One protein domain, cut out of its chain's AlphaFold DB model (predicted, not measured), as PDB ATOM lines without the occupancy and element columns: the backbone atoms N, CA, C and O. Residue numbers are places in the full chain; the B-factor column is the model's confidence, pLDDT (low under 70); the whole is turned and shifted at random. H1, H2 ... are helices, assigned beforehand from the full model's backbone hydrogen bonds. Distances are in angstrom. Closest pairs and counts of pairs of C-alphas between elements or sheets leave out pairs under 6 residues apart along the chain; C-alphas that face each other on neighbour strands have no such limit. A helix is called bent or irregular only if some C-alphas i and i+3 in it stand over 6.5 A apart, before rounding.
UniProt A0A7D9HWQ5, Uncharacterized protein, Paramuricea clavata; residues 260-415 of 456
ATOM      1  N   LEU A 260     -31.240  13.826 -33.513       76.00
ATOM      2  CA  LEU A 260     -32.249  12.789 -33.458       76.00
ATOM      3  C   LEU A 260     -33.641  13.367 -33.667       76.00
ATOM      4  O   LEU A 260     -34.418  12.822 -34.454       76.00
ATOM      5  N   HIS A 261     -33.959  14.467 -32.986       74.44
ATOM      6  CA  HIS A 261     -35.287  15.068 -33.037       74.44
ATOM      7  C   HIS A 261     -35.568  15.723 -34.387       74.44
ATOM      8  O   HIS A 261     -36.655  15.533 -34.935       74.44
ATOM      9  N   LEU A 262     -34.576  16.409 -34.960       73.56
ATOM     10  CA  LEU A 262     -34.686  17.012 -36.290       73.56
ATOM     11  C   LEU A 262     -34.925  15.932 -37.352       73.56
ATOM     12  O   LEU A 262     -35.901  16.002 -38.102       73.56
ATOM     13  N   LYS A 263     -34.112  14.868 -37.336       80.56
ATOM     14  CA  LYS A 263     -34.280  13.696 -38.207       80.56
ATOM     15  C   LYS A 263     -35.666  13.072 -38.058       80.56
ATOM     16  O   LYS A 263     -36.315  12.778 -39.060       80.56
ATOM     17  N   ASN A 264     -36.116  12.844 -36.823       83.62
ATOM     18  CA  ASN A 264     -37.399  12.192 -36.565       83.62
ATOM     19  C   ASN A 264     -38.572  13.014 -37.092       83.62
ATOM     20  O   ASN A 264     -39.461  12.461 -37.736       83.62
ATOM     21  N   ASN A 265     -38.550  14.325 -36.870       78.12
ATOM     22  CA  ASN A 265     -39.599  15.217 -37.343       78.12
ATOM     23  C   ASN A 265     -39.610  15.315 -38.876       78.12
ATOM     24  O   ASN A 265     -40.672  15.194 -39.484       78.12
ATOM     25  N   ALA A 266     -38.438  15.433 -39.512       77.56
ATOM     26  CA  ALA A 266     -38.326  15.460 -40.970       77.56
ATOM     27  C   ALA A 266     -38.828  14.153 -41.616       77.56
ATOM     28  O   ALA A 266     -39.602  14.188 -42.573       77.56
ATOM     29  N   CYS A 267     -38.465  12.994 -41.053       86.25
ATOM     30  CA  CYS A 267     -38.956  11.694 -41.523       86.25
ATOM     31  C   CYS A 267     -40.471  11.549 -41.336       86.25
ATOM     32  O   CYS A 267     -41.159  11.056 -42.230       86.25
ATOM     33  N   ALA A 268     -41.001  11.989 -40.190       85.56
ATOM     34  CA  ALA A 268     -42.433  11.950 -39.915       85.56
ATOM     35  C   ALA A 268     -43.224  12.799 -40.920       85.56
ATOM     36  O   ALA A 268     -44.262  12.351 -41.411       85.56
ATOM     37  N   LEU A 269     -42.713  13.984 -41.267       80.56
ATOM     38  CA  LEU A 269     -43.307  14.848 -42.283       80.56
ATOM     39  C   LEU A 269     -43.273  14.198 -43.671       80.56
ATOM     40  O   LEU A 269     -44.321  14.085 -44.303       80.56
ATOM     41  N   ALA A 270     -42.106  13.728 -44.120       85.62
ATOM     42  CA  ALA A 270     -41.963  13.075 -45.423       85.62
ATOM     43  C   ALA A 270     -42.913  11.871 -45.559       85.62
ATOM     44  O   ALA A 270     -43.623  11.728 -46.555       85.62
ATOM     45  N   HIS A 271     -43.009  11.046 -44.512       92.62
ATOM     46  CA  HIS A 271     -43.964   9.945 -44.466       92.62
ATOM     47  C   HIS A 271     -45.425  10.426 -44.496       92.62
ATOM     48  O   HIS A 271     -46.263   9.797 -45.141       92.62
ATOM     49  N   ARG A 272     -45.767  11.514 -43.793       88.62
ATOM     50  CA  ARG A 272     -47.135  12.051 -43.784       88.62
ATOM     51  C   ARG A 272     -47.567  12.499 -45.180       88.62
ATOM     52  O   ARG A 272     -48.692  12.195 -45.568       88.62
ATOM     53  N   LEU A 273     -46.672  13.144 -45.928       85.69
ATOM     54  CA  LEU A 273     -46.919  13.535 -47.317       85.69
ATOM     55  C   LEU A 273     -47.153  12.306 -48.210       85.69
ATOM     56  O   LEU A 273     -48.142  12.260 -48.937       85.69
ATOM     57  N   LEU A 274     -46.322  11.263 -48.078       92.19
ATOM     58  CA  LEU A 274     -46.538   9.989 -48.776       92.19
ATOM     59  C   LEU A 274     -47.905   9.378 -48.439       92.19
ATOM     60  O   LEU A 274     -48.659   9.020 -49.338       92.19
ATOM     61  N   LEU A 275     -48.257   9.289 -47.153       94.12
ATOM     62  CA  LEU A 275     -49.537   8.727 -46.716       94.12
ATOM     63  C   LEU A 275     -50.734   9.500 -47.290       94.12
ATOM     64  O   LEU A 275     -51.725   8.885 -47.683       94.12
ATOM     65  N   GLN A 276     -50.658  10.829 -47.338       89.62
ATOM     66  CA  GLN A 276     -51.719  11.666 -47.897       89.62
ATOM     67  C   GLN A 276     -51.941  11.367 -49.381       89.62
ATOM     68  O   GLN A 276     -53.073  11.086 -49.777       89.62
ATOM     69  N   GLU A 277     -50.873  11.315 -50.174       90.62
ATOM     70  CA  GLU A 277     -50.964  10.965 -51.593       90.62
ATOM     71  C   GLU A 277     -51.513   9.546 -51.806       90.62
ATOM     72  O   GLU A 277     -52.390   9.329 -52.644       90.62
ATOM     73  N   VAL A 278     -51.088   8.576 -50.990       94.56
ATOM     74  CA  VAL A 278     -51.633   7.207 -51.019       94.56
ATOM     75  C   VAL A 278     -53.145   7.207 -50.786       94.56
ATOM     76  O   VAL A 278     -53.883   6.526 -51.506       94.56
ATOM     77  N   LEU A 279     -53.629   7.956 -49.791       92.00
ATOM     78  CA  LEU A 279     -55.056   8.040 -49.473       92.00
ATOM     79  C   LEU A 279     -55.854   8.701 -50.604       92.00
ATOM     80  O   LEU A 279     -56.926   8.199 -50.953       92.00
ATOM     81  N   LEU A 280     -55.315   9.761 -51.215       90.19
ATOM     82  CA  LEU A 280     -55.922  10.439 -52.365       90.19
ATOM     83  C   LEU A 280     -56.051   9.502 -53.573       90.19
ATOM     84  O   LEU A 280     -57.124   9.395 -54.168       90.19
ATOM     85  N   ILE A 281     -54.989   8.763 -53.906       91.50
ATOM     86  CA  ILE A 281     -54.975   7.817 -55.034       91.50
ATOM     87  C   ILE A 281     -55.915   6.638 -54.785       91.50
ATOM     88  O   ILE A 281     -56.482   6.104 -55.743       91.50
ATOM     89  N   SER A 282     -56.085   6.242 -53.521       92.44
ATOM     90  CA  SER A 282     -56.921   5.105 -53.132       92.44
ATOM     91  C   SER A 282     -58.416   5.354 -53.291       92.44
ATOM     92  O   SER A 282     -59.151   4.378 -53.396       92.44
ATOM     93  N   GLN A 283     -58.862   6.620 -53.280       89.81
ATOM     94  CA  GLN A 283     -60.268   7.017 -53.473       89.81
ATOM     95  C   GLN A 283     -61.260   6.159 -52.664       89.81
ATOM     96  O   GLN A 283     -62.302   5.734 -53.160       89.81
ATOM     97  N   LEU A 284     -60.913   5.857 -51.407       89.56
ATOM     98  CA  LEU A 284     -61.688   4.925 -50.588       89.56
ATOM     99  C   LEU A 284     -63.092   5.488 -50.310       89.56
ATOM    100  O   LEU A 284     -63.175   6.581 -49.731       89.56
ATOM    101  N   PRO A 285     -64.171   4.740 -50.623       87.94
ATOM    102  CA  PRO A 285     -65.538   5.165 -50.347       87.94
ATOM    103  C   PRO A 285     -65.746   5.565 -48.884       87.94
ATOM    104  O   PRO A 285     -65.174   4.964 -47.971       87.94
ATOM    105  N   SER A 286     -66.620   6.541 -48.642       85.06
ATOM    106  CA  SER A 286     -66.973   7.008 -47.289       85.06
ATOM    107  C   SER A 286     -67.625   5.924 -46.416       85.06
ATOM    108  O   SER A 286     -67.588   6.023 -45.185       85.06
ATOM    109  N   ALA A 287     -68.181   4.883 -47.048       88.56
ATOM    110  CA  ALA A 287     -68.744   3.696 -46.405       88.56
ATOM    111  C   ALA A 287     -67.682   2.768 -45.785       88.56
ATOM    112  O   ALA A 287     -68.003   1.999 -44.882       88.56
ATOM    113  N   ILE A 288     -66.421   2.843 -46.229       89.75
ATOM    114  CA  ILE A 288     -65.318   2.089 -45.620       89.75
ATOM    115  C   ILE A 288     -64.911   2.802 -44.327       89.75
ATOM    116  O   ILE A 288     -64.278   3.861 -44.358       89.75
ATOM    117  N   LYS A 289     -65.286   2.207 -43.190       88.44
ATOM    118  CA  LYS A 289     -65.030   2.733 -41.838       88.44
ATOM    119  C   LYS A 289     -63.898   2.015 -41.109       88.44
ATOM    120  O   LYS A 289     -63.426   2.506 -40.095       88.44
ATOM    121  N   SER A 290     -63.451   0.866 -41.613       93.44
ATOM    122  CA  SER A 290     -62.335   0.127 -41.023       93.44
ATOM    123  C   SER A 290     -61.369  -0.394 -42.076       93.44
ATOM    124  O   SER A 290     -61.747  -0.682 -43.209       93.44
ATOM    125  N   PHE A 291     -60.109  -0.572 -41.687       95.19
ATOM    126  CA  PHE A 291     -59.068  -1.114 -42.552       95.19
ATOM    127  C   PHE A 291     -59.375  -2.542 -43.022       95.19
ATOM    128  O   PHE A 291     -58.981  -2.922 -44.118       95.19
ATOM    129  N   LEU A 292     -60.114  -3.329 -42.232       94.69
ATOM    130  CA  LEU A 292     -60.537  -4.679 -42.625       94.69
ATOM    131  C   LEU A 292     -61.456  -4.674 -43.856       94.69
ATOM    132  O   LEU A 292     -61.499  -5.656 -44.587       94.69
ATOM    133  N   GLN A 293     -62.169  -3.570 -44.094       95.62
ATOM    134  CA  GLN A 293     -63.035  -3.385 -45.260       95.62
ATOM    135  C   GLN A 293     -62.276  -2.836 -46.480       95.62
ATOM    136  O   GLN A 293     -62.850  -2.735 -47.562       95.62
ATOM    137  N   VAL A 294     -61.005  -2.449 -46.326       95.62
ATOM    138  CA  VAL A 294     -60.190  -1.909 -47.418       95.62
ATOM    139  C   VAL A 294     -59.761  -3.062 -48.339       95.62
ATOM    140  O   VAL A 294     -59.090  -3.984 -47.867       95.62
ATOM    141  N   PRO A 295     -60.076  -3.018 -49.652       95.44
ATOM    142  CA  PRO A 295     -59.690  -4.074 -50.586       95.44
ATOM    143  C   PRO A 295     -58.177  -4.307 -50.605       95.44
ATOM    144  O   PRO A 295     -57.399  -3.351 -50.658       95.44
ATOM    145  N   SER A 296     -57.753  -5.574 -50.641       94.69
ATOM    146  CA  SER A 296     -56.330  -5.959 -50.651       94.69
ATOM    147  C   SER A 296     -55.569  -5.503 -51.903       94.69
ATOM    148  O   SER A 296     -54.338  -5.427 -51.910       94.69
ATOM    149  N   THR A 297     -56.306  -5.181 -52.964       93.44
ATOM    150  CA  THR A 297     -55.805  -4.624 -54.223       93.44
ATOM    151  C   THR A 297     -55.718  -3.099 -54.216       93.44
ATOM    152  O   THR A 297     -55.166  -2.538 -55.154       93.44
ATOM    153  N   SER A 298     -56.236  -2.415 -53.191       95.75
ATOM    154  CA  SER A 298     -56.189  -0.950 -53.125       95.75
ATOM    155  C   SER A 298     -54.769  -0.428 -52.841       95.75
ATOM    156  O   SER A 298     -53.999  -1.104 -52.142       95.75
ATOM    157  N   PRO A 299     -54.429   0.796 -53.296       96.31
ATOM    158  CA  PRO A 299     -53.135   1.406 -52.995       96.31
ATOM    159  C   PRO A 299     -52.891   1.509 -51.481       96.31
ATOM    160  O   PRO A 299     -51.848   1.084 -50.995       96.31
ATOM    161  N   PHE A 300     -53.875   1.962 -50.698       97.25
ATOM    162  CA  PHE A 300     -53.732   2.073 -49.243       97.25
ATOM    163  C   PHE A 300     -53.392   0.737 -48.574       97.25
ATOM    164  O   PHE A 300     -52.506   0.684 -47.720       97.25
ATOM    165  N   HIS A 301     -54.028  -0.361 -48.991       97.94
ATOM    166  CA  HIS A 301     -53.702  -1.678 -48.451       97.94
ATOM    167  C   HIS A 301     -52.280  -2.113 -48.821       97.94
ATOM    168  O   HIS A 301     -51.532  -2.551 -47.946       97.94
ATOM    169  N   LYS A 302     -51.880  -1.957 -50.092       98.06
ATOM    170  CA  LYS A 302     -50.524  -2.299 -50.558       98.06
ATOM    171  C   LYS A 302     -49.441  -1.475 -49.867       98.06
ATOM    172  O   LYS A 302     -48.399  -2.020 -49.517       98.06
ATOM    173  N   TYR A 303     -49.706  -0.199 -49.611       97.81
ATOM    174  CA  TYR A 303     -48.801   0.675 -48.873       97.81
ATOM    175  C   TYR A 303     -48.604   0.200 -47.424       97.81
ATOM    176  O   TYR A 303     -47.472   0.038 -46.967       97.81
ATOM    177  N   ILE A 304     -49.695  -0.110 -46.712       97.88
ATOM    178  CA  ILE A 304     -49.637  -0.642 -45.341       97.88
ATOM    179  C   ILE A 304     -48.935  -2.007 -45.288       97.88
ATOM    180  O   ILE A 304     -48.169  -2.271 -44.356       97.88
ATOM    181  N   ASP A 305     -49.162  -2.867 -46.281       97.62
ATOM    182  CA  ASP A 305     -48.482  -4.158 -46.388       97.62
ATOM    183  C   ASP A 305     -46.971  -3.989 -46.610       97.62
ATOM    184  O   ASP A 305     -46.171  -4.573 -45.876       97.62
ATOM    185  N   ALA A 306     -46.556  -3.104 -47.522       97.69
ATOM    186  CA  ALA A 306     -45.147  -2.785 -47.756       97.69
ATOM    187  C   ALA A 306     -44.464  -2.203 -46.505       97.69
ATOM    188  O   ALA A 306     -43.344  -2.598 -46.158       97.69
ATOM    189  N   MET A 307     -45.146  -1.326 -45.760       96.94
ATOM    190  CA  MET A 307     -44.631  -0.815 -44.486       96.94
ATOM    191  C   MET A 307     -44.360  -1.935 -43.473       96.94
ATOM    192  O   MET A 307     -43.352  -1.902 -42.761       96.94
ATOM    193  N   ARG A 308     -45.265  -2.918 -43.385       95.44
ATOM    194  CA  ARG A 308     -45.173  -4.034 -42.435       95.44
ATOM    195  C   ARG A 308     -44.122  -5.059 -42.838       95.44
ATOM    196  O   ARG A 308     -43.389  -5.516 -41.966       95.44
ATOM    197  N   THR A 309     -44.079  -5.423 -44.116       95.38
ATOM    198  CA  THR A 309     -43.331  -6.592 -44.603       95.38
ATOM    199  C   THR A 309     -41.976  -6.243 -45.209       95.38
ATOM    200  O   THR A 309     -41.084  -7.087 -45.196       95.38
ATOM    201  N   LYS A 310     -41.798  -5.020 -45.727       96.00
ATOM    202  CA  LYS A 310     -40.560  -4.586 -46.397       96.00
ATOM    203  C   LYS A 310     -39.807  -3.504 -45.631       96.00
ATOM    204  O   LYS A 310     -38.584  -3.519 -45.612       96.00
ATOM    205  N   CYS A 311     -40.517  -2.590 -44.966       94.56
ATOM    206  CA  CYS A 311     -39.880  -1.424 -44.339       94.56
ATOM    207  C   CYS A 311     -39.565  -1.582 -42.849       94.56
ATOM    208  O   CYS A 311     -38.987  -0.676 -42.255       94.56
ATOM    209  N   ASN A 312     -39.968  -2.689 -42.219       93.31
ATOM    210  CA  ASN A 312     -39.871  -2.890 -40.767       93.31
ATOM    211  C   ASN A 312     -40.590  -1.805 -39.930       93.31
ATOM    212  O   ASN A 312     -40.287  -1.603 -38.755       93.31
ATOM    213  N   LEU A 313     -41.605  -1.144 -40.500       95.19
ATOM    214  CA  LEU A 313     -42.379  -0.060 -39.881       95.19
ATOM    215  C   LEU A 313     -43.711  -0.562 -39.293       95.19
ATOM    216  O   LEU A 313     -44.740   0.112 -39.355       95.19
ATOM    217  N   ARG A 314     -43.718  -1.760 -38.688       93.88
ATOM    218  CA  ARG A 314     -44.945  -2.415 -38.181       93.88
ATOM    219  C   ARG A 314     -45.692  -1.568 -37.145       93.88
ATOM    220  O   ARG A 314     -46.921  -1.536 -37.156       93.88
ATOM    221  N   ARG A 315     -44.967  -0.870 -36.265       93.25
ATOM    222  CA  ARG A 315     -45.563   0.003 -35.238       93.25
ATOM    223  C   ARG A 315     -46.300   1.185 -35.863       93.25
ATOM    224  O   ARG A 315     -47.447   1.434 -35.501       93.25
ATOM    225  N   LEU A 316     -45.664   1.854 -36.824       94.69
ATOM    226  CA  LEU A 316     -46.266   2.946 -37.582       94.69
ATOM    227  C   LEU A 316     -47.485   2.450 -38.372       94.69
ATOM    228  O   LEU A 316     -48.558   3.023 -38.234       94.69
ATOM    229  N   ALA A 317     -47.374   1.324 -39.085       96.75
ATOM    230  CA  ALA A 317     -48.484   0.727 -39.836       96.75
ATOM    231  C   ALA A 317     -49.692   0.366 -38.952       96.75
ATOM    232  O   ALA A 317     -50.840   0.510 -39.363       96.75
ATOM    233  N   ASN A 318     -49.455  -0.090 -37.720       95.19
ATOM    234  CA  ASN A 318     -50.531  -0.339 -36.760       95.19
ATOM    235  C   ASN A 318     -51.182   0.967 -36.274       95.19
ATOM    236  O   ASN A 318     -52.390   0.988 -36.051       95.19
ATOM    237  N   LYS A 319     -50.405   2.049 -36.122       94.94
ATOM    238  CA  LYS A 319     -50.904   3.367 -35.702       94.94
ATOM    239  C   LYS A 319     -51.744   4.042 -36.786       94.94
ATOM    240  O   LYS A 319     -52.897   4.322 -36.506       94.94
ATOM    241  N   ILE A 320     -51.212   4.191 -38.000       96.06
ATOM    242  CA  ILE A 320     -51.853   3.705 -39.231       96.06
ATOM    243  C   ILE A 320     -53.336   3.323 -39.190       96.06
ATOM    244  O   ILE A 320     -54.265   4.127 -39.174       96.06
ATOM    245  N   ILE A 321     -53.509   2.006 -39.189       96.44
ATOM    246  CA  ILE A 321     -54.783   1.298 -39.168       96.44
ATOM    247  C   ILE A 321     -55.671   1.767 -38.019       96.44
ATOM    248  O   ILE A 321     -56.865   1.959 -38.215       96.44
ATOM    249  N   ARG A 322     -55.100   1.961 -36.826       95.12
ATOM    250  CA  ARG A 322     -55.863   2.423 -35.668       95.12
ATOM    251  C   ARG A 322     -56.459   3.810 -35.907       95.12
ATOM    252  O   ARG A 322     -57.652   3.991 -35.705       95.12
ATOM    253  N   TRP A 323     -55.653   4.758 -36.379       94.81
ATOM    254  CA  TRP A 323     -56.114   6.092 -36.750       94.81
ATOM    255  C   TRP A 323     -57.183   6.024 -37.841       94.81
ATOM    256  O   TRP A 323     -58.218   6.659 -37.697       94.81
ATOM    257  N   PHE A 324     -56.994   5.199 -38.873       94.12
ATOM    258  CA  PHE A 324     -57.994   5.035 -39.929       94.12
ATOM    259  C   PHE A 324     -59.333   4.488 -39.403       94.12
ATOM    260  O   PHE A 324     -60.389   4.912 -39.860       94.12
ATOM    261  N   ASN A 325     -59.300   3.562 -38.443       93.69
ATOM    262  CA  ASN A 325     -60.505   2.967 -37.860       93.69
ATOM    263  C   ASN A 325     -61.221   3.907 -36.880       93.69
ATOM    264  O   ASN A 325     -62.445   3.896 -36.808       93.69
ATOM    265  N   GLU A 326     -60.462   4.656 -36.078       91.69
ATOM    266  CA  GLU A 326     -60.996   5.412 -34.938       91.69
ATOM    267  C   GLU A 326     -61.199   6.899 -35.256       91.69
ATOM    268  O   GLU A 326     -62.103   7.518 -34.711       91.69
ATOM    269  N   ASN A 327     -60.349   7.485 -36.102       84.88
ATOM    270  CA  ASN A 327     -60.160   8.935 -36.195       84.88
ATOM    271  C   ASN A 327     -59.783   9.413 -37.614       84.88
ATOM    272  O   ASN A 327     -59.027  10.369 -37.755       84.88
ATOM    273  N   ARG A 328     -60.283   8.771 -38.681       82.75
ATOM    274  CA  ARG A 328     -59.928   9.121 -40.078       82.75
ATOM    275  C   ARG A 328     -60.182  10.593 -40.430       82.75
ATOM    276  O   ARG A 328     -59.486  11.133 -41.283       82.75
ATOM    277  N   ASP A 329     -61.164  11.214 -39.783       81.94
ATOM    278  CA  ASP A 329     -61.543  12.609 -40.029       81.94
ATOM    279  C   ASP A 329     -60.605  13.612 -39.332       81.94
ATOM    280  O   ASP A 329     -60.656  14.809 -39.612       81.94
ATOM    281  N   SER A 330     -59.723  13.144 -38.440       85.88
ATOM    282  CA  SER A 330     -58.689  13.968 -37.817       85.88
ATOM    283  C   SER A 330     -57.343  13.814 -38.522       85.88
ATOM    284  O   SER A 330     -57.067  12.837 -39.222       85.88
ATOM    285  N   LYS A 331     -56.457  14.787 -38.319       83.44
ATOM    286  CA  LYS A 331     -55.092  14.742 -38.845       83.44
ATOM    287  C   LYS A 331     -54.308  13.594 -38.207       83.44
ATOM    288  O   LYS A 331     -54.253  13.479 -36.984       83.44
ATOM    289  N   PHE A 332     -53.656  12.778 -39.035       87.25
ATOM    290  CA  PHE A 332     -52.753  11.746 -38.536       87.25
ATOM    291  C   PHE A 332     -51.526  12.380 -37.876       87.25
ATOM    292  O   PHE A 332     -50.721  13.043 -38.544       87.25
ATOM    293  N   ASP A 333     -51.363  12.120 -36.581       81.62
ATOM    294  CA  ASP A 333     -50.185  12.512 -35.822       81.62
ATOM    295  C   ASP A 333     -49.486  11.300 -35.199       81.62
ATOM    296  O   ASP A 333     -50.108  10.396 -34.632       81.62
ATOM    297  N   TYR A 334     -48.166  11.270 -35.349       85.44
ATOM    298  CA  TYR A 334     -47.321  10.202 -34.844       85.44
ATOM    299  C   TYR A 334     -45.877  10.678 -34.697       85.44
ATOM    300  O   TYR A 334     -45.213  11.023 -35.676       85.44
ATOM    301  N   ARG A 335     -45.361  10.616 -33.466       82.69
ATOM    302  CA  ARG A 335     -43.961  10.923 -33.159       82.69
ATOM    303  C   ARG A 335     -43.066   9.749 -33.557       82.69
ATOM    304  O   ARG A 335     -43.126   8.679 -32.948       82.69
ATOM    305  N   PHE A 336     -42.216   9.965 -34.557       86.12
ATOM    306  CA  PHE A 336     -41.177   9.006 -34.934       86.12
ATOM    307  C   PHE A 336     -40.142   8.873 -33.814       86.12
ATOM    308  O   PHE A 336     -39.762   9.847 -33.165       86.12
ATOM    309  N   THR A 337     -39.657   7.651 -33.618       85.50
ATOM    310  CA  THR A 337     -38.439   7.385 -32.842       85.50
ATOM    311  C   THR A 337     -37.231   7.270 -33.762       85.50
ATOM    312  O   THR A 337     -37.382   7.048 -34.963       85.50
ATOM    313  N   GLY A 338     -36.021   7.301 -33.191       83.81
ATOM    314  CA  GLY A 338     -34.788   7.078 -33.956       83.81
ATOM    315  C   GLY A 338     -34.796   5.781 -34.768       83.81
ATOM    316  O   GLY A 338     -34.309   5.757 -35.898       83.81
ATOM    317  N   LYS A 339     -35.411   4.721 -34.223       87.38
ATOM    318  CA  LYS A 339     -35.597   3.443 -34.918       87.38
ATOM    319  C   LYS A 339     -36.523   3.576 -36.126       87.38
ATOM    320  O   LYS A 339     -36.171   3.080 -37.190       87.38
ATOM    321  N   ASP A 340     -37.669   4.245 -35.982       92.00
ATOM    322  CA  ASP A 340     -38.609   4.414 -37.099       92.00
ATOM    323  C   ASP A 340     -37.969   5.228 -38.224       92.00
ATOM    324  O   ASP A 340     -38.037   4.822 -39.378       92.00
ATOM    325  N   SER A 341     -37.285   6.326 -37.892       90.06
ATOM    326  CA  SER A 341     -36.601   7.177 -38.873       90.06
ATOM    327  C   SER A 341     -35.517   6.417 -39.629       90.06
ATOM    328  O   SER A 341     -35.447   6.494 -40.852       90.06
ATOM    329  N   ARG A 342     -34.706   5.616 -38.921       90.56
ATOM    330  CA  ARG A 342     -33.706   4.746 -39.553       90.56
ATOM    331  C   ARG A 342     -34.368   3.743 -40.499       90.56
ATOM    332  O   ARG A 342     -33.946   3.629 -41.645       90.56
ATOM    333  N   CYS A 343     -35.399   3.034 -40.039       94.50
ATOM    334  CA  CYS A 343     -36.115   2.063 -40.863       94.50
ATOM    335  C   CYS A 343     -36.778   2.718 -42.083       94.50
ATOM    336  O   CYS A 343     -36.733   2.144 -43.166       94.50
ATOM    337  N   PHE A 344     -37.342   3.916 -41.929       95.75
ATOM    338  CA  PHE A 344     -37.944   4.684 -43.014       95.75
ATOM    339  C   PHE A 344     -36.906   5.092 -44.066       95.75
ATOM    340  O   PHE A 344     -37.039   4.699 -45.220       95.75
ATOM    341  N   LEU A 345     -35.831   5.784 -43.676       92.19
ATOM    342  CA  LEU A 345     -34.805   6.262 -44.614       92.19
ATOM    343  C   LEU A 345     -34.077   5.127 -45.350       92.19
ATOM    344  O   LEU A 345     -33.652   5.306 -46.488       92.19
ATOM    345  N   GLN A 346     -33.950   3.953 -44.726       93.69
ATOM    346  CA  GLN A 346     -33.348   2.780 -45.366       93.69
ATOM    347  C   GLN A 346     -34.277   2.092 -46.375       93.69
ATOM    348  O   GLN A 346     -33.785   1.439 -47.288       93.69
ATOM    349  N   ASN A 347     -35.600   2.211 -46.213       96.38
ATOM    350  CA  ASN A 347     -36.558   1.339 -46.902       96.38
ATOM    351  C   ASN A 347     -37.684   2.071 -47.645       96.38
ATOM    352  O   ASN A 347     -38.523   1.405 -48.249       96.38
ATOM    353  N   PHE A 348     -37.737   3.408 -47.636       95.25
ATOM    354  CA  PHE A 348     -38.840   4.166 -48.247       95.25
ATOM    355  C   PHE A 348     -39.048   3.837 -49.733       95.25
ATOM    356  O   PHE A 348     -40.177   3.892 -50.209       95.25
ATOM    357  N   MET A 349     -38.004   3.425 -50.461       96.31
ATOM    358  CA  MET A 349     -38.132   3.006 -51.862       96.31
ATOM    359  C   MET A 349     -39.072   1.808 -52.048       96.31
ATOM    360  O   MET A 349     -39.744   1.728 -53.070       96.31
ATOM    361  N   PHE A 350     -39.219   0.923 -51.056       97.56
ATOM    362  CA  PHE A 350     -40.233  -0.135 -51.115       97.56
ATOM    363  C   PHE A 350     -41.661   0.416 -51.035       97.56
ATOM    364  O   PHE A 350     -42.577  -0.191 -51.587       97.56
ATOM    365  N   LEU A 351     -41.862   1.559 -50.372       96.62
ATOM    366  CA  LEU A 351     -43.152   2.252 -50.350       96.62
ATOM    367  C   LEU A 351     -43.458   2.883 -51.709       96.62
ATOM    368  O   LEU A 351     -44.590   2.786 -52.175       96.62
ATOM    369  N   ILE A 352     -42.449   3.473 -52.357       95.00
ATOM    370  CA  ILE A 352     -42.570   4.021 -53.715       95.00
ATOM    371  C   ILE A 352     -42.886   2.898 -54.712       95.00
ATOM    372  O   ILE A 352     -43.894   2.968 -55.411       95.00
ATOM    373  N   ALA A 353     -42.106   1.813 -54.694       95.12
ATOM    374  CA  ALA A 353     -42.296   0.655 -55.569       95.12
ATOM    375  C   ALA A 353     -43.671  -0.011 -55.385       95.12
ATOM    376  O   ALA A 353     -44.288  -0.458 -56.349       95.12
ATOM    377  N   ALA A 354     -44.199  -0.047 -54.155       95.81
ATOM    378  CA  ALA A 354     -45.548  -0.551 -53.904       95.81
ATOM    379  C   ALA A 354     -46.633   0.287 -54.602       95.81
ATOM    380  O   ALA A 354     -47.715  -0.236 -54.879       95.81
ATOM    381  N   MET A 355     -46.360   1.570 -54.868       95.50
ATOM    382  CA  MET A 355     -47.293   2.519 -55.476       95.50
ATOM    383  C   MET A 355     -47.189   2.610 -56.993       95.50
ATOM    384  O   MET A 355     -48.208   2.872 -57.628       95.50
ATOM    385  N   GLU A 356     -46.037   2.301 -57.589       92.31
ATOM    386  CA  GLU A 356     -45.823   2.332 -59.046       92.31
ATOM    387  C   GLU A 356     -46.951   1.702 -59.888       92.31
ATOM    388  O   GLU A 356     -47.384   2.341 -60.854       92.31
ATOM    389  N   PRO A 357     -47.513   0.518 -59.547       92.81
ATOM    390  CA  PRO A 357     -48.586  -0.083 -60.342       92.81
ATOM    391  C   PRO A 357     -49.849   0.783 -60.442       92.81
ATOM    392  O   PRO A 357     -50.596   0.654 -61.407       92.81
ATOM    393  N   PHE A 358     -50.084   1.666 -59.470       91.94
ATOM    394  CA  PHE A 358     -51.274   2.517 -59.377       91.94
ATOM    395  C   PHE A 358     -51.075   3.917 -59.976       91.94
ATOM    396  O   PHE A 358     -52.021   4.710 -60.009       91.94
ATOM    397  N   LEU A 359     -49.854   4.228 -60.426       88.88
ATOM    398  CA  LEU A 359     -49.450   5.554 -60.904       88.88
ATOM    399  C   LEU A 359     -49.362   5.658 -62.432       88.88
ATOM    400  O   LEU A 359     -49.352   6.774 -62.944       88.88
ATOM    401  N   LYS A 360     -49.314   4.528 -63.156       78.00
ATOM    402  CA  LYS A 360     -49.001   4.467 -64.600       78.00
ATOM    403  C   LYS A 360     -49.839   5.407 -65.473       78.00
ATOM    404  O   LYS A 360     -49.285   6.050 -66.356       78.00
ATOM    405  N   ASP A 361     -51.124   5.561 -65.161       80.44
ATOM    406  CA  ASP A 361     -52.051   6.401 -65.934       80.44
ATOM    407  C   ASP A 361     -52.338   7.761 -65.268       80.44
ATOM    408  O   ASP A 361     -53.200   8.521 -65.707       80.44
ATOM    409  N   LYS A 362     -51.641   8.087 -64.170       81.38
ATOM    410  CA  LYS A 362     -51.889   9.275 -63.342       81.38
ATOM    411  C   LYS A 362     -50.671  10.195 -63.344       81.38
ATOM    412  O   LYS A 362     -49.961  10.282 -62.347       81.38
ATOM    413  N   THR A 363     -50.456  10.939 -64.430       81.56
ATOM    414  CA  THR A 363     -49.262  11.788 -64.624       81.56
ATOM    415  C   THR A 363     -48.976  12.728 -63.446       81.56
ATOM    416  O   THR A 363     -47.830  12.821 -63.014       81.56
ATOM    417  N   LYS A 364     -50.007  13.369 -62.867       84.56
ATOM    418  CA  LYS A 364     -49.840  14.232 -61.681       84.56
ATOM    419  C   LYS A 364     -49.376  13.439 -60.456       84.56
ATOM    420  O   LYS A 364     -48.410  13.830 -59.817       84.56
ATOM    421  N   ALA A 365     -50.033  12.320 -60.150       84.62
ATOM    422  CA  ALA A 365     -49.684  11.494 -58.994       84.62
ATOM    423  C   ALA A 365     -48.291  10.866 -59.144       84.62
ATOM    424  O   ALA A 365     -47.529  10.821 -58.183       84.62
ATOM    425  N   LEU A 366     -47.938  10.426 -60.356       87.31
ATOM    426  CA  LEU A 366     -46.610   9.914 -60.681       87.31
ATOM    427  C   LEU A 366     -45.534  10.980 -60.444       87.31
ATOM    428  O   LEU A 366     -44.537  10.710 -59.779       87.31
ATOM    429  N   PHE A 367     -45.762  12.203 -60.934       87.12
ATOM    430  CA  PHE A 367     -44.869  13.331 -60.689       87.12
ATOM    431  C   PHE A 367     -44.716  13.616 -59.188       87.12
ATOM    432  O   PHE A 367     -43.589  13.673 -58.698       87.12
ATOM    433  N   THR A 368     -45.820  13.708 -58.436       85.69
ATOM    434  CA  THR A 368     -45.772  13.930 -56.982       85.69
ATOM    435  C   THR A 368     -44.982  12.833 -56.263       85.69
ATOM    436  O   THR A 368     -44.151  13.136 -55.410       85.69
ATOM    437  N   PHE A 369     -45.170  11.561 -56.625       88.62
ATOM    438  CA  PHE A 369     -44.419  10.455 -56.026       88.62
ATOM    439  C   PHE A 369     -42.922  10.511 -56.332       88.62
ATOM    440  O   PHE A 369     -42.122  10.238 -55.439       88.62
ATOM    441  N   HIS A 370     -42.523  10.901 -57.546       89.25
ATOM    442  CA  HIS A 370     -41.109  11.120 -57.861       89.25
ATOM    443  C   HIS A 370     -40.513  12.269 -57.043       89.25
ATOM    444  O   HIS A 370     -39.406  12.138 -56.524       89.25
ATOM    445  N   VAL A 371     -41.260  13.361 -56.864       86.81
ATOM    446  CA  VAL A 371     -40.850  14.484 -56.010       86.81
ATOM    447  C   VAL A 371     -40.685  14.036 -54.551       86.81
ATOM    448  O   VAL A 371     -39.671  14.338 -53.928       86.81
ATOM    449  N   LEU A 372     -41.624  13.251 -54.013       87.38
ATOM    450  CA  LEU A 372     -41.537  12.709 -52.651       87.38
ATOM    451  C   LEU A 372     -40.414  11.674 -52.486       87.38
ATOM    452  O   LEU A 372     -39.774  11.623 -51.435       87.38
ATOM    453  N   ALA A 373     -40.144  10.864 -53.511       91.69
ATOM    454  CA  ALA A 373     -39.015   9.939 -53.521       91.69
ATOM    455  C   ALA A 373     -37.682  10.699 -53.504       91.69
ATOM    456  O   ALA A 373     -36.793  10.354 -52.726       91.69
ATOM    457  N   TYR A 374     -37.569  11.758 -54.311       89.88
ATOM    458  CA  TYR A 374     -36.405  12.638 -54.322       89.88
ATOM    459  C   TYR A 374     -36.209  13.336 -52.970       89.88
ATOM    460  O   TYR A 374     -35.107  13.298 -52.436       89.88
ATOM    461  N   LEU A 375     -37.282  13.832 -52.343       84.75
ATOM    462  CA  LEU A 375     -37.237  14.365 -50.978       84.75
ATOM    463  C   LEU A 375     -36.687  13.350 -49.961       84.75
ATOM    464  O   LEU A 375     -35.882  13.688 -49.094       84.75
ATOM    465  N   CYS A 376     -37.143  12.100 -50.026       89.56
ATOM    466  CA  CYS A 376     -36.675  11.064 -49.106       89.56
ATOM    467  C   CYS A 376     -35.201  10.700 -49.353       89.56
ATOM    468  O   CYS A 376     -34.485  10.406 -48.394       89.56
ATOM    469  N   LEU A 377     -34.739  10.744 -50.611       91.19
ATOM    470  CA  LEU A 377     -33.328  10.571 -50.971       91.19
ATOM    471  C   LEU A 377     -32.466  11.692 -50.389       91.19
ATOM    472  O   LEU A 377     -31.533  11.406 -49.644       91.19
ATOM    473  N   THR A 378     -32.814  12.950 -50.659       84.38
ATOM    474  CA  THR A 378     -32.051  14.103 -50.168       84.38
ATOM    475  C   THR A 378     -32.039  14.148 -48.642       84.38
ATOM    476  O   THR A 378     -30.992  14.390 -48.045       84.38
ATOM    477  N   LEU A 379     -33.158  13.821 -47.982       82.69
ATOM    478  CA  LEU A 379     -33.220  13.716 -46.522       82.69
ATOM    479  C   LEU A 379     -32.306  12.606 -45.982       82.69
ATOM    480  O   LEU A 379     -31.612  12.813 -44.985       82.69
ATOM    481  N   ARG A 380     -32.291  11.428 -46.619       88.19
ATOM    482  CA  ARG A 380     -31.395  10.324 -46.241       88.19
ATOM    483  C   ARG A 380     -29.935  10.751 -46.353       88.19
ATOM    484  O   ARG A 380     -29.159  10.463 -45.442       88.19
ATOM    485  N   ASP A 381     -29.582  11.425 -47.439       85.75
ATOM    486  CA  ASP A 381     -28.209  11.837 -47.711       85.75
ATOM    487  C   ASP A 381     -27.774  12.939 -46.728       85.75
ATOM    488  O   ASP A 381     -26.711  12.819 -46.118       85.75
ATOM    489  N   CYS A 382     -28.655  13.905 -46.424       78.62
ATOM    490  CA  CYS A 382     -28.429  14.896 -45.367       78.62
ATOM    491  C   CYS A 382     -28.157  14.235 -44.011       78.62
ATOM    492  O   CYS A 382     -27.155  14.512 -43.353       78.62
ATOM    493  N   VAL A 383     -29.041  13.322 -43.592       78.88
ATOM    494  CA  VAL A 383     -28.921  12.610 -42.313       78.88
ATOM    495  C   VAL A 383     -27.661  11.745 -42.277       78.88
ATOM    496  O   VAL A 383     -27.058  11.603 -41.214       78.88
ATOM    497  N   SER A 384     -27.251  11.173 -43.414       80.31
ATOM    498  CA  SER A 384     -26.036  10.363 -43.503       80.31
ATOM    499  C   SER A 384     -24.779  11.175 -43.246       80.31
ATOM    500  O   SER A 384     -23.888  10.638 -42.600       80.31
ATOM    501  N   VAL A 385     -24.690  12.413 -43.739       75.12
ATOM    502  CA  VAL A 385     -23.532  13.284 -43.485       75.12
ATOM    503  C   VAL A 385     -23.604  13.856 -42.073       75.12
ATOM    504  O   VAL A 385     -22.658  13.722 -41.310       75.12
ATOM    505  N   PHE A 386     -24.765  14.381 -41.678       67.94
ATOM    506  CA  PHE A 386     -24.964  15.030 -40.379       67.94
ATOM    507  C   PHE A 386     -24.813  14.093 -39.164       67.94
ATOM    508  O   PHE A 386     -24.662  14.557 -38.041       67.94
ATOM    509  N   SER A 387     -24.862  12.773 -39.367       68.50
ATOM    510  CA  SER A 387     -24.662  11.782 -38.294       68.50
ATOM    511  C   SER A 387     -23.243  11.193 -38.254       68.50
ATOM    512  O   SER A 387     -23.029  10.206 -37.548       68.50
ATOM    513  N   ARG A 388     -22.295  11.706 -39.053       70.88
ATOM    514  CA  ARG A 388     -20.902  11.230 -39.071       70.88
ATOM    515  C   ARG A 388     -20.052  11.994 -38.067       70.88
ATOM    516  O   ARG A 388     -20.303  13.157 -37.793       70.88
ATOM    517  N   ILE A 389     -19.033  11.304 -37.567       63.34
ATOM    518  CA  ILE A 389     -17.971  11.896 -36.746       63.34
ATOM    519  C   ILE A 389     -16.940  12.581 -37.649       63.34
ATOM    520  O   ILE A 389     -16.505  13.682 -37.349       63.34
ATOM    521  N   ASP A 390     -16.636  11.961 -38.792       69.06
ATOM    522  CA  ASP A 390     -15.671  12.465 -39.765       69.06
ATOM    523  C   ASP A 390     -16.409  12.921 -41.033       69.06
ATOM    524  O   ASP A 390     -17.124  12.127 -41.665       69.06
ATOM    525  N   VAL A 391     -16.246  14.192 -41.401       69.56
ATOM    526  CA  VAL A 391     -16.861  14.807 -42.587       69.56
ATOM    527  C   VAL A 391     -15.802  15.600 -43.347       69.56
ATOM    528  O   VAL A 391     -15.001  16.302 -42.741       69.56
ATOM    529  N   THR A 392     -15.782  15.477 -44.674       80.25
ATOM    530  CA  THR A 392     -14.877  16.249 -45.545       80.25
ATOM    531  C   THR A 392     -15.555  17.514 -46.076       80.25
ATOM    532  O   THR A 392     -16.780  17.545 -46.182       80.25
ATOM    533  N   ASP A 393     -14.786  18.512 -46.518       77.69
ATOM    534  CA  ASP A 393     -15.339  19.744 -47.114       77.69
ATOM    535  C   ASP A 393     -16.291  19.457 -48.284       77.69
ATOM    536  O   ASP A 393     -17.403  19.972 -48.339       77.69
ATOM    537  N   SER A 394     -15.927  18.520 -49.165       83.12
ATOM    538  CA  SER A 394     -16.810  18.091 -50.259       83.12
ATOM    539  C   SER A 394     -18.135  17.499 -49.758       83.12
ATOM    540  O   SER A 394     -19.161  17.660 -50.414       83.12
ATOM    541  N   GLN A 395     -18.139  16.807 -48.615       78.50
ATOM    542  CA  GLN A 395     -19.371  16.294 -48.015       78.50
ATOM    543  C   GLN A 395     -20.198  17.411 -47.369       78.50
ATOM    544  O   GLN A 395     -21.423  17.292 -47.321       78.50
ATOM    545  N   LEU A 396     -19.561  18.488 -46.901       73.06
ATOM    546  CA  LEU A 396     -20.245  19.694 -46.431       73.06
ATOM    547  C   LEU A 396     -20.919  20.439 -47.587       73.06
ATOM    548  O   LEU A 396     -22.089  20.802 -47.461       73.06
ATOM    549  N   ASP A 397     -20.243  20.576 -48.729       76.50
ATOM    550  CA  ASP A 397     -20.815  21.174 -49.943       76.50
ATOM    551  C   ASP A 397     -22.034  20.378 -50.441       76.50
ATOM    552  O   ASP A 397     -23.102  20.937 -50.729       76.50
ATOM    553  N   ASP A 398     -21.906  19.047 -50.491       78.25
ATOM    554  CA  ASP A 398     -23.004  18.148 -50.853       78.25
ATOM    555  C   ASP A 398     -24.169  18.259 -49.869       78.25
ATOM    556  O   ASP A 398     -25.337  18.247 -50.265       78.25
ATOM    557  N   LEU A 399     -23.877  18.374 -48.575       74.12
ATOM    558  CA  LEU A 399     -24.890  18.540 -47.545       74.12
ATOM    559  C   LEU A 399     -25.636  19.871 -47.695       74.12
ATOM    560  O   LEU A 399     -26.866  19.883 -47.626       74.12
ATOM    561  N   GLU A 400     -24.928  20.969 -47.950       71.44
ATOM    562  CA  GLU A 400     -25.529  22.283 -48.187       71.44
ATOM    563  C   GLU A 400     -26.461  22.248 -49.410       71.44
ATOM    564  O   GLU A 400     -27.603  22.719 -49.362       71.44
ATOM    565  N   LYS A 401     -26.008  21.614 -50.499       77.38
ATOM    566  CA  LYS A 401     -26.816  21.380 -51.699       77.38
ATOM    567  C   LYS A 401     -28.051  20.528 -51.402       77.38
ATOM    568  O   LYS A 401     -29.162  20.945 -51.722       77.38
ATOM    569  N   ASN A 402     -27.885  19.383 -50.741       75.31
ATOM    570  CA  ASN A 402     -28.991  18.486 -50.406       75.31
ATOM    571  C   ASN A 402     -30.026  19.162 -49.492       75.31
ATOM    572  O   ASN A 402     -31.228  18.930 -49.642       75.31
ATOM    573  N   CYS A 403     -29.589  20.027 -48.574       69.94
ATOM    574  CA  CYS A 403     -30.489  20.812 -47.735       69.94
ATOM    575  C   CYS A 403     -31.293  21.831 -48.554       69.94
ATOM    576  O   CYS A 403     -32.512  21.916 -48.382       69.94
ATOM    577  N   ARG A 404     -30.648  22.560 -49.478       70.56
ATOM    578  CA  ARG A 404     -31.341  23.460 -50.420       70.56
ATOM    579  C   ARG A 404     -32.371  22.711 -51.261       70.56
ATOM    580  O   ARG A 404     -33.503  23.177 -51.395       70.56
ATOM    581  N   ASP A 405     -32.007  21.537 -51.768       74.12
ATOM    582  CA  ASP A 405     -32.893  20.697 -52.570       74.12
ATOM    583  C   ASP A 405     -34.097  20.212 -51.747       74.12
ATOM    584  O   ASP A 405     -35.234  20.311 -52.213       74.12
ATOM    585  N   CYS A 406     -33.891  19.797 -50.489       68.69
ATOM    586  CA  CYS A 406     -34.988  19.450 -49.579       68.69
ATOM    587  C   CYS A 406     -35.970  20.616 -49.410       68.69
ATOM    588  O   CYS A 406     -37.176  20.431 -49.584       68.69
ATOM    589  N   VAL A 407     -35.475  21.816 -49.082       63.94
ATOM    590  CA  VAL A 407     -36.323  23.004 -48.867       63.94
ATOM    591  C   VAL A 407     -37.066  23.388 -50.146       63.94
ATOM    592  O   VAL A 407     -38.269  23.642 -50.106       63.94
ATOM    593  N   SER A 408     -36.378  23.366 -51.289       67.94
ATOM    594  CA  SER A 408     -36.973  23.633 -52.601       67.94
ATOM    595  C   SER A 408     -38.128  22.674 -52.892       67.94
ATOM    596  O   SER A 408     -39.211  23.113 -53.278       67.94
ATOM    597  N   VAL A 409     -37.952  21.376 -52.629       67.31
ATOM    598  CA  VAL A 409     -39.013  20.379 -52.810       67.31
ATOM    599  C   VAL A 409     -40.191  20.637 -51.872       67.31
ATOM    600  O   VAL A 409     -41.328  20.671 -52.338       67.31
ATOM    601  N   PHE A 410     -39.944  20.887 -50.583       62.56
ATOM    602  CA  PHE A 410     -41.017  21.205 -49.635       62.56
ATOM    603  C   PHE A 410     -41.812  22.448 -50.033       62.56
ATOM    604  O   PHE A 410     -43.028  22.452 -49.883       62.56
ATOM    605  N   SER A 411     -41.157  23.470 -50.592       57.19
ATOM    606  CA  SER A 411     -41.824  24.698 -51.049       57.19
ATOM    607  C   SER A 411     -42.676  24.526 -52.315       57.19
ATOM    608  O   SER A 411     -43.483  25.396 -52.630       57.19
ATOM    609  N   ARG A 412     -42.486  23.427 -53.060       59.44
ATOM    610  CA  ARG A 412     -43.115  23.174 -54.371       59.44
ATOM    611  C   ARG A 412     -44.220  22.124 -54.342       59.44
ATOM    612  O   ARG A 412     -44.903  21.944 -55.347       59.44
ATOM    613  N   ILE A 413     -44.376  21.400 -53.239       60.03
ATOM    614  CA  ILE A 413     -45.518  20.503 -53.056       60.03
ATOM    615  C   ILE A 413     -46.710  21.396 -52.693       60.03
ATOM    616  O   ILE A 413     -46.610  22.172 -51.747       60.03
ATOM    617  N   ASP A 414     -47.811  21.314 -53.454       47.28
ATOM    618  CA  ASP A 414     -49.077  21.998 -53.147       47.28
ATOM    619  C   ASP A 414     -49.588  21.506 -51.785       47.28
ATOM    620  O   ASP A 414     -50.239  20.469 -51.652       47.28
ATOM    621  N   ILE A 415     -49.219  22.246 -50.753       47.69
ATOM    622  CA  ILE A 415     -49.511  21.993 -49.352       47.69
ATOM    623  C   ILE A 415     -50.698  22.899 -49.016       47.69
ATOM    624  O   ILE A 415     -50.607  24.117 -49.107       47.69
TER     625      ILE A 415
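AT A GLANCE: This is residues 260 to 415 of the 456 residues of an uncharacterized protein of Paramuricea clavata (UniProt A0A7D9HWQ5). Long helices H5 and H1 lie side by side and, with H2 and H4b, an arm of bent H4, make an up-and-down bundle, each running against the one before. H3 packs on H2, H6 folds back along H5, and residues 388 to 394 stick out. The printed part has 156 residues, with six named helices, H1 to H6 in order along the chain, holding 113 of them, and no named strand; its class is all helix, and it is compact, with a radius of gyration of the C-alphas of 16.2 A and spans of 55 by 32 by 26 A.

HOW THE PARTS SIT: Start at H5, residues 363 to 386; it touches H1, residues 260 to 282, opposite ways, at a shallow tilt of 12 degrees, closest at the C-alphas of Cys 376 and Ala 270, 6.8 A. H6, residues 393 to 412, forms a hairpin with H5; their closest C-alphas, Asn 402 and Thr 378, are 5.4 A apart. H4, residues 338 to 358, one helix by its hydrogen bonds, is bent: C-alphas 346 and 349 are 8.1 A apart. Its arm H4b, residues 349 to 358, irregular with C-alphas 354 and 357 7.1 A apart, touches H2, residues 299 to 309, closest at the C-alphas of Leu 351 and Ala 306, 6.0 A. H3, residues 314 to 327, touches H2 with residues 314 to 320 alone. O i to N i+4 pairs are within hydrogen-bond range throughout, but 4 of 6 in H4b.

IN THESE COORDINATES: Find C-alpha 363 at (-49.262, 11.788, -64.624); H5 runs 34.5 A from there. H1 runs 32.5 A from C-alpha 260 at (-32.249, 12.789, -33.458).

THE WHOLE: The printed part has no cut; the link H1 to H2 is long. Confidence is under 70 at, among others, residues 406 to 415.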